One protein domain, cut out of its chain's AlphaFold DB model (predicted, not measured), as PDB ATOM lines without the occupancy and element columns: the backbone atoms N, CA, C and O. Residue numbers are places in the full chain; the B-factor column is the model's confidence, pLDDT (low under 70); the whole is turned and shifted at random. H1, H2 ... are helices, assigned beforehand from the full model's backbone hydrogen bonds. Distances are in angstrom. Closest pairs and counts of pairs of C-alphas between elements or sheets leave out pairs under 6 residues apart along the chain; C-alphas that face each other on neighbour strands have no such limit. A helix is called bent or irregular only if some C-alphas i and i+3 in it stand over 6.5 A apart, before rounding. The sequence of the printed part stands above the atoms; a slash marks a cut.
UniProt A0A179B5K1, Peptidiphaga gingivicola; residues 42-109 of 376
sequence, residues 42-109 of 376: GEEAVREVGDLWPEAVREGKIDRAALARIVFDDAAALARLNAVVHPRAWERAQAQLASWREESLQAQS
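What this domain is: This is residues 42 to 109 of the 376 residues of a protein of Peptidiphaga gingivicola (UniProt A0A179B5K1). A small head made of H1, H2 and H3a, the first arm of a long bent helix, continues into a long helical arm, H3b, whose residues 89 to 106 stick out together with the end residues 107 to 109. In the head, H1 packs on H3a and H2 makes a corner with it. The printed part has 68 residues with three named helices, H1, H2 and H3 in chain order, and no named strand; the class is all helix. It is elongated and only just extended, close to loose, with a radius of gyration of the C-alphas of 16.5 A and spans of 52 by 26 by 17 A.

How they stand to each other: H1, residues 44 to 52, touches H3a, residues 75 to 84, at a shallow tilt of 31 degrees, opposite ways; their closest C-alphas, of Ala 45 and Val 84, are 6.3 A apart. H2, residues 64 to 72, is apart from H1. H2 and H3a touch only at the corner, at a steep tilt of 57 degrees, opposite ways, with the C-alphas of Val 71 and Leu 78 closest at 4.6 A. By its hydrogen bonds H3, residues 75 to 106, was assigned as one helix, but it is bent: C-alphas 84 and 87 are 6.7 A apart, and H3a stands at a steep tilt of 39 degrees to H3b, residues 87 to 106. H3b is apart from H2, and close to but not clearly touching H1. Every O i to N i+4 pair is within hydrogen-bond range in H1, H2, H3a and H3b.

Where its parts are: H1 begins at C-alpha 44 (18.955, -49.763, 39.293) and is 12.7 A long; H2 measures 11.4 A. H3a is 14.5 A long, and H3b, 29.1 A, ends at C-alpha 106 (15.664, -27.119, 62.808).

The domain as a whole: The C-alphas of Asp 73 and Gln 108, the two farthest apart, are 52.3 A apart. The printed part has no cut. The link from H1 to H2 is long; within it residues 57 to 58 pair antiparallel with 61 to 62. Residues 107 to 109 have pLDDT under 70.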
ATOM      1  N   GLY A  42      18.673 -44.632  34.209       93.19
ATOM      2  CA  GLY A  42      19.862 -44.685  35.068       93.19
ATOM      3  C   GLY A  42      19.637 -45.303  36.452       93.19
ATOM      4  O   GLY A  42      20.615 -45.621  37.122       93.19
ATOM      5  N   GLU A  43      18.387 -45.533  36.860       95.94
ATOM      6  CA  GLU A  43      18.066 -46.218  38.115       95.94
ATOM      7  C   GLU A  43      18.342 -47.724  38.038       95.94
ATOM      8  O   GLU A  43      18.153 -48.365  36.998       95.94
ATOM      9  N   GLU A  44      18.707 -48.319  39.176       94.88
ATOM     10  CA  GLU A  44      18.955 -49.763  39.293       94.88
ATOM     11  C   GLU A  44      17.735 -50.595  38.882       94.88
ATOM     12  O   GLU A  44      17.861 -51.605  38.194       94.88
ATOM     13  N   ALA A  45      16.534 -50.133  39.244       95.19
ATOM     14  CA  ALA A  45      15.298 -50.833  38.919       95.19
ATOM     15  C   ALA A  45      15.073 -50.954  37.405       95.19
ATOM     16  O   ALA A  45      14.472 -51.926  36.961       95.19
ATOM     17  N   VAL A  46      15.566 -50.008  36.593       96.56
ATOM     18  CA  VAL A  46      15.454 -50.105  35.129       96.56
ATOM     19  C   VAL A  46      16.327 -51.232  34.586       96.56
ATOM     20  O   VAL A  46      15.915 -51.915  33.651       96.56
ATOM     21  N   ARG A  47      17.501 -51.461  35.188       95.38
ATOM     22  CA  ARG A  47      18.366 -52.587  34.826       95.38
ATOM     23  C   ARG A  47      17.713 -53.914  35.190       95.38
ATOM     24  O   ARG A  47      17.572 -54.756  34.316       95.38
ATOM     25  N   GLU A  48      17.222 -54.048  36.422       96.38
ATOM     26  CA  GLU A  48      16.532 -55.268  36.862       96.38
ATOM     27  C   GLU A  48      15.292 -55.564  36.013       96.38
ATOM     28  O   GLU A  48      15.063 -56.704  35.622       96.38
ATOM     29  N   VAL A  49      14.506 -54.541  35.661       96.50
ATOM     30  CA  VAL A  49      13.378 -54.716  34.737       96.50
ATOM     31  C   VAL A  49      13.853 -55.145  33.346       96.50
ATOM     32  O   VAL A  49      13.208 -55.993  32.737       96.50
ATOM     33  N   GLY A  50      14.978 -54.618  32.855       96.06
ATOM     34  CA  GLY A  50      15.585 -55.036  31.588       96.06
ATOM     35  C   GLY A  50      16.109 -56.473  31.594       96.06
ATOM     36  O   GLY A  50      16.007 -57.149  30.575       96.06
ATOM     37  N   ASP A  51      16.603 -56.962  32.733       96.19
ATOM     38  CA  ASP A  51      17.022 -58.360  32.898       96.19
ATOM     39  C   ASP A  51      15.819 -59.320  32.894       96.19
ATOM     40  O   ASP A  51      15.915 -60.456  32.427       96.19
ATOM     41  N   LEU A  52      14.670 -58.864  33.407       96.25
ATOM     42  CA  LEU A  52      13.419 -59.626  33.425       96.25
ATOM     43  C   LEU A  52      12.711 -59.624  32.064       96.25
ATOM     44  O   LEU A  52      12.236 -60.672  31.624       96.25
ATOM     45  N   TRP A  53      12.626 -58.452  31.434       96.56
ATOM     46  CA  TRP A  53      11.901 -58.200  30.189       96.56
ATOM     47  C   TRP A  53      12.692 -57.229  29.302       96.56
ATOM     48  O   TRP A  53      12.431 -56.019  29.310       96.56
ATOM     49  N   PRO A  54      13.657 -57.730  28.513       95.94
ATOM     50  CA  PRO A  54      14.476 -56.895  27.636       95.94
ATOM     51  C   PRO A  54      13.653 -56.028  26.671       95.94
ATOM     52  O   PRO A  54      14.015 -54.891  26.381       95.94
ATOM     53  N   GLU A  55      12.506 -56.524  26.204       94.62
ATOM     54  CA  GLU A  55      11.583 -55.818  25.311       94.62
ATOM     55  C   GLU A  55      10.875 -54.614  25.962       94.62
ATOM     56  O   GLU A  55      10.323 -53.764  25.255       94.62
ATOM     57  N   ALA A  56      10.891 -54.530  27.297       95.19
ATOM     58  CA  ALA A  56      10.318 -53.432  28.066       95.19
ATOM     59  C   ALA A  56      11.288 -52.251  28.241       95.19
ATOM     60  O   ALA A  56      10.888 -51.212  28.774       95.19
ATOM     61  N   VAL A  57      12.541 -52.374  27.787       96.06
ATOM     62  CA  VAL A  57      13.572 -51.335  27.907       96.06
ATOM     63  C   VAL A  57      14.101 -50.949  26.526       96.06
ATOM     64  O   VAL A  57      14.534 -51.789  25.744       96.06
ATOM     65  N   ARG A  58      14.110 -49.649  26.219       94.50
ATOM     66  CA  ARG A  58      14.772 -49.091  25.029       94.50
ATOM     67  C   ARG A  58      15.733 -47.994  25.450       94.50
ATOM     68  O   ARG A  58      15.336 -47.087  26.173       94.50
ATOM     69  N   GLU A  59      16.984 -48.087  25.004       92.12
ATOM     70  CA  GLU A  59      18.022 -47.076  25.270       92.12
ATOM     71  C   GLU A  59      18.179 -46.748  26.771       92.12
ATOM     72  O   GLU A  59      18.344 -45.599  27.167       92.12
ATOM     73  N   GLY A  60      18.076 -47.767  27.636       91.25
ATOM     74  CA  GLY A  60      18.180 -47.594  29.091       91.25
ATOM     75  C   GLY A  60      16.971 -46.909  29.743       91.25
ATOM     76  O   GLY A  60      17.067 -46.451  30.881       91.25
ATOM     77  N   LYS A  61      15.834 -46.831  29.040       96.00
ATOM     78  CA  LYS A  61      14.568 -46.281  29.532       96.00
ATOM     79  C   LYS A  61      13.443 -47.303  29.408       96.00
ATOM     80  O   LYS A  61      13.335 -48.006  28.408       96.00
ATOM     81  N   ILE A  62      12.557 -47.327  30.400       96.69
ATOM     82  CA  ILE A  62      11.341 -48.146  30.370       96.69
ATOM     83  C   ILE A  62      10.400 -47.665  29.256       96.69
ATOM     84  O   ILE A  62       9.920 -46.525  29.281       96.69
ATOM     85  N   ASP A  63      10.075 -48.552  28.314       96.00
ATOM     86  CA  ASP A  63       8.894 -48.409  27.466       96.00
ATOM     87  C   ASP A  63       7.664 -48.815  28.285       96.00
ATOM     88  O   ASP A  63       7.330 -49.993  28.427       96.00
ATOM     89  N   ARG A  64       6.966 -47.808  28.819       92.94
ATOM     90  CA  ARG A  64       5.775 -48.002  29.657       92.94
ATOM     91  C   ARG A  64       4.667 -48.770  28.942       92.94
ATOM     92  O   ARG A  64       3.954 -49.511  29.604       92.94
ATOM     93  N   ALA A  65       4.512 -48.605  27.629       91.94
ATOM     94  CA  ALA A  65       3.473 -49.295  26.872       91.94
ATOM     95  C   ALA A  65       3.836 -50.768  26.635       91.94
ATOM     96  O   ALA A  65       2.956 -51.627  26.618       91.94
ATOM     97  N   ALA A  66       5.122 -51.078  26.456       94.06
ATOM     98  CA  ALA A  66       5.592 -52.461  26.418       94.06
ATOM     99  C   ALA A  66       5.467 -53.131  27.790       94.06
ATOM    100  O   ALA A  66       4.844 -54.183  27.886       94.06
ATOM    101  N   LEU A  67       5.955 -52.481  28.851       94.75
ATOM    102  CA  LEU A  67       5.872 -53.011  30.210       94.75
ATOM    103  C   LEU A  67       4.419 -53.236  30.648       94.75
ATOM    104  O   LEU A  67       4.103 -54.291  31.182       94.75
ATOM    105  N   ALA A  68       3.525 -52.283  30.365       91.38
ATOM    106  CA  ALA A  68       2.096 -52.397  30.654       91.38
ATOM    107  C   ALA A  68       1.466 -53.642  30.013       91.38
ATOM    108  O   ALA A  68       0.758 -54.375  30.694       91.38
ATOM    109  N   ARG A  69       1.753 -53.914  28.732       92.69
ATOM    110  CA  ARG A  69       1.238 -55.110  28.036       92.69
ATOM    111  C   ARG A  69       1.707 -56.415  28.677       92.69
ATOM    112  O   ARG A  69       0.978 -57.391  28.648       92.69
ATOM    113  N   ILE A  70       2.906 -56.427  29.251       93.25
ATOM    114  CA  ILE A  70       3.447 -57.610  29.926       93.25
ATOM    115  C   ILE A  70       2.760 -57.810  31.280       93.25
ATOM    116  O   ILE A  70       2.318 -58.910  31.590       93.25
ATOM    117  N   VAL A  71       2.666 -56.755  32.094       92.75
ATOM    118  CA  VAL A  71       2.246 -56.898  33.499       92.75
ATOM    119  C   VAL A  71       0.738 -56.830  33.721       92.75
ATOM    120  O   VAL A  71       0.271 -57.316  34.743       92.75
ATOM    121  N   PHE A  72      -0.043 -56.239  32.813       84.25
ATOM    122  CA  PHE A  72      -1.501 -56.183  32.989       84.25
ATOM    123  C   PHE A  72      -2.209 -57.491  32.623       84.25
ATOM    124  O   PHE A  72      -3.262 -57.765  33.193       84.25
ATOM    125  N   ASP A  73      -1.612 -58.309  31.754       87.12
ATOM    126  CA  ASP A  73      -2.179 -59.597  31.334       87.12
ATOM    127  C   ASP A  73      -1.613 -60.794  32.129       87.12
ATOM    128  O   ASP A  73      -2.132 -61.906  32.026       87.12
ATOM    129  N   ASP A  74      -0.579 -60.584  32.958       91.75
ATOM    130  CA  ASP A  74       0.069 -61.626  33.765       91.75
ATOM    131  C   ASP A  74       0.289 -61.170  35.221       91.75
ATOM    132  O   ASP A  74       1.165 -60.359  35.542       91.75
ATOM    133  N   ALA A  75      -0.483 -61.760  36.138       91.25
ATOM    134  CA  ALA A  75      -0.396 -61.483  37.569       91.25
ATOM    135  C   ALA A  75       0.967 -61.856  38.186       91.25
ATOM    136  O   ALA A  75       1.418 -61.191  39.122       91.25
ATOM    137  N   ALA A  76       1.642 -62.892  37.677       95.19
ATOM    138  CA  ALA A  76       2.977 -63.266  38.135       95.19
ATOM    139  C   ALA A  76       4.023 -62.256  37.647       95.19
ATOM    140  O   ALA A  76       4.923 -61.888  38.407       95.19
ATOM    141  N   ALA A  77       3.881 -61.749  36.419       95.44
ATOM    142  CA  ALA A  77       4.721 -60.666  35.919       95.44
ATOM    143  C   ALA A  77       4.528 -59.382  36.740       95.44
ATOM    144  O   ALA A  77       5.510 -58.791  37.191       95.44
ATOM    145  N   LEU A  78       3.282 -58.997  37.035       93.75
ATOM    146  CA  LEU A  78       2.997 -57.857  37.909       93.75
ATOM    147  C   LEU A  78       3.621 -58.023  39.300       93.75
ATOM    148  O   LEU A  78       4.225 -57.087  39.821       93.75
ATOM    149  N   ALA A  79       3.529 -59.217  39.888       91.94
ATOM    150  CA  ALA A  79       4.146 -59.504  41.180       91.94
ATOM    151  C   ALA A  79       5.677 -59.349  41.141       91.94
ATOM    152  O   ALA A  79       6.253 -58.767  42.060       91.94
ATOM    153  N   ARG A  80       6.337 -59.804  40.065       96.19
ATOM    154  CA  ARG A  80       7.789 -59.626  39.872       96.19
ATOM    155  C   ARG A  80       8.171 -58.157  39.713       96.19
ATOM    156  O   ARG A  80       9.135 -57.726  40.337       96.19
ATOM    157  N   LEU A  81       7.403 -57.379  38.945       95.56
ATOM    158  CA  LEU A  81       7.637 -55.938  38.817       95.56
ATOM    159  C   LEU A  81       7.490 -55.241  40.177       95.56
ATOM    160  O   LEU A  81       8.358 -54.469  40.580       95.56
ATOM    161  N   ASN A  82       6.426 -55.552  40.916       93.19
ATOM    162  CA  ASN A  82       6.186 -54.974  42.237       93.19
ATOM    163  C   ASN A  82       7.293 -55.341  43.235       93.19
ATOM    164  O   ASN A  82       7.681 -54.495  44.038       93.19
ATOM    165  N   ALA A  83       7.853 -56.551  43.159       93.94
ATOM    166  CA  ALA A  83       8.982 -56.964  43.993       93.94
ATOM    167  C   ALA A  83      10.260 -56.144  43.728       93.94
ATOM    168  O   ALA A  83      11.038 -55.922  44.652       93.94
ATOM    169  N   VAL A  84      10.453 -55.651  42.500       94.75
ATOM    170  CA  VAL A  84      11.561 -54.748  42.141       94.75
ATOM    171  C   VAL A  84      11.285 -53.315  42.603       94.75
ATOM    172  O   VAL A  84      12.172 -52.650  43.150       94.75
ATOM    173  N   VAL A  85      10.060 -52.824  42.379       93.88
ATOM    174  CA  VAL A  85       9.698 -51.409  42.557       93.88
ATOM    175  C   VAL A  85       9.390 -51.062  44.013       93.88
ATOM    176  O   VAL A  85       9.889 -50.053  44.512       93.88
ATOM    177  N   HIS A  86       8.584 -51.865  44.712       92.19
ATOM    178  CA  HIS A  86       8.058 -51.504  46.034       92.19
ATOM    179  C   HIS A  86       9.149 -51.286  47.097       92.19
ATOM    180  O   HIS A  86       9.063 -50.284  47.812       92.19
ATOM    181  N   PRO A  87      10.190 -52.135  47.227       93.00
ATOM    182  CA  PRO A  87      11.236 -51.903  48.224       93.00
ATOM    183  C   PRO A  87      11.977 -50.580  48.000       93.00
ATOM    184  O   PRO A  87      12.197 -49.823  48.941       93.00
ATOM    185  N   ARG A  88      12.283 -50.252  46.740       94.69
ATOM    186  CA  ARG A  88      13.001 -49.027  46.356       94.69
ATOM    187  C   ARG A  88      12.151 -47.776  46.506       94.69
ATOM    188  O   ARG A  88      12.637 -46.746  46.965       94.69
ATOM    189  N   ALA A  89      10.876 -47.867  46.133       93.88
ATOM    190  CA  ALA A  89       9.935 -46.773  46.321       93.88
ATOM    191  C   ALA A  89       9.764 -46.469  47.814       93.88
ATOM    192  O   ALA A  89       9.773 -45.308  48.216       93.88
ATOM    193  N   TRP A  90       9.691 -47.514  48.642       92.56
ATOM    194  CA  TRP A  90       9.638 -47.368  50.090       92.56
ATOM    195  C   TRP A  90      10.902 -46.718  50.652       92.56
ATOM    196  O   TRP A  90      10.804 -45.735  51.377       92.56
ATOM    197  N   GLU A  91      12.085 -47.204  50.280       94.25
ATOM    198  CA  GLU A  91      13.359 -46.631  50.725       94.25
ATOM    199  C   GLU A  91      13.470 -45.140  50.372       94.25
ATOM    200  O   GLU A  91      13.776 -44.314  51.235       94.25
ATOM    201  N   ARG A  92      13.135 -44.771  49.130       95.69
ATOM    202  CA  ARG A  92      13.158 -43.379  48.664       95.69
ATOM    203  C   ARG A  92      12.156 -42.501  49.416       95.69
ATOM    204  O   ARG A  92      12.512 -41.400  49.837       95.69
ATOM    205  N   ALA A  93      10.938 -42.994  49.635       95.50
ATOM    206  CA  ALA A  93       9.934 -42.298  50.436       95.50
ATOM    207  C   ALA A  93      10.422 -42.079  51.878       95.50
ATOM    208  O   ALA A  93      10.346 -40.964  52.394       95.50
ATOM    209  N   GLN A  94      10.987 -43.107  52.514       94.06
ATOM    210  CA  GLN A  94      11.499 -43.018  53.883       94.06
ATOM    211  C   GLN A  94      12.693 -42.063  53.996       94.06
ATOM    212  O   GLN A  94      12.757 -41.297  54.959       94.06
ATOM    213  N   ALA A  95      13.594 -42.039  53.010       95.44
ATOM    214  CA  ALA A  95      14.700 -41.083  52.959       95.44
ATOM    215  C   ALA A  95      14.196 -39.631  52.869       95.44
ATOM    216  O   ALA A  95      14.663 -38.760  53.605       95.44
ATOM    217  N   GLN A  96      13.187 -39.373  52.032       95.81
ATOM    218  CA  GLN A  96      12.571 -38.051  51.918       95.81
ATOM    219  C   GLN A  96      11.859 -37.631  53.214       95.81
ATOM    220  O   GLN A  96      12.023 -36.502  53.676       95.81
ATOM    221  N   LEU A  97      11.122 -38.548  53.849       94.19
ATOM    222  CA  LEU A  97      10.482 -38.300  55.144       94.19
ATOM    223  C   LEU A  97      11.506 -38.045  56.261       94.19
ATOM    224  O   LEU A  97      11.250 -37.219  57.139       94.19
ATOM    225  N   ALA A  98      12.656 -38.723  56.242       92.06
ATOM    226  CA  ALA A  98      13.741 -38.499  57.194       92.06
ATOM    227  C   ALA A  98      14.360 -37.102  57.024       92.06
ATOM    228  O   ALA A  98      14.465 -36.365  58.002       92.06
ATOM    229  N   SER A  99      14.657 -36.693  55.788       93.25
ATOM    230  CA  SER A  99      15.149 -35.342  55.484       93.25
ATOM    231  C   SER A  99      14.172 -34.258  55.960       93.25
ATOM    232  O   SER A  99      14.554 -33.319  56.659       93.25
ATOM    233  N   TRP A 100      12.878 -34.428  55.695       92.69
ATOM    234  CA  TRP A 100      11.847 -33.507  56.177       92.69
ATOM    235  C   TRP A 100      11.708 -33.489  57.698       92.69
ATOM    236  O   TRP A 100      11.426 -32.442  58.283       92.69
ATOM    237  N   ARG A 101      11.925 -34.630  58.359       88.00
ATOM    238  CA  ARG A 101      11.964 -34.693  59.822       88.00
ATOM    239  C   ARG A 101      13.109 -33.843  60.365       88.00
ATOM    240  O   ARG A 101      12.873 -33.080  61.298       88.00
ATOM    241  N   GLU A 102      14.303 -33.943  59.793       88.00
ATOM    242  CA  GLU A 102      15.454 -33.128  60.196       88.00
ATOM    243  C   GLU A 102      15.179 -31.633  60.012       88.00
ATOM    244  O   GLU A 102      15.359 -30.860  60.954       88.00
ATOM    245  N   GLU A 103      14.633 -31.229  58.861       85.81
ATOM    246  CA  GLU A 103      14.197 -29.846  58.623       85.81
ATOM    247  C   GLU A 103      13.187 -29.373  59.680       85.81
ATOM    248  O   GLU A 103      13.291 -28.257  60.192       85.81
ATOM    249  N   SER A 104      12.228 -30.232  60.048       83.50
ATOM    250  CA  SER A 104      11.207 -29.907  61.050       83.50
ATOM    251  C   SER A 104      11.785 -29.656  62.444       83.50
ATOM    252  O   SER A 104      11.227 -28.861  63.195       83.50
ATOM    253  N   LEU A 105      12.903 -30.305  62.788       81.50
ATOM    254  CA  LEU A 105      13.588 -30.116  64.069       81.50
ATOM    255  C   LEU A 105      14.409 -28.820  64.099       81.50
ATOM    256  O   LEU A 105      14.593 -28.243  65.167       81.50
ATOM    257  N   GLN A 106      14.891 -28.362  62.941       79.00
ATOM    258  CA  GLN A 106      15.664 -27.119  62.808       79.00
ATOM    259  C   GLN A 106      14.776 -25.875  62.692       79.00
ATOM    260  O   GLN A 106      15.207 -24.762  63.007       79.00
ATOM    261  N   ALA A 107      13.531 -26.036  62.241       69.06
ATOM    262  CA  ALA A 107      12.584 -24.940  62.146       69.06
ATOM    263  C   ALA A 107      12.234 -24.409  63.551       69.06
ATOM    264  O   ALA A 107      11.459 -25.009  64.286       69.06
ATOM    265  N   GLN A 108      12.747 -23.226  63.906       56.19
ATOM    266  CA  GLN A 108      12.415 -22.521  65.159       56.19
ATOM    267  C   GLN A 108      10.935 -22.087  65.249       56.19
ATOM    268  O   GLN A 108      10.508 -21.523  66.256       56.19
ATOM    269  N   SER A 109      10.140 -22.299  64.193       53.81
ATOM    270  CA  SER A 109       8.722 -21.948  64.179       53.81
ATOM    271  C   SER A 109       7.890 -23.014  64.887       53.81
ATOM    272  O   SER A 109       8.003 -24.193  64.570       53.81
TER     273      SER A 109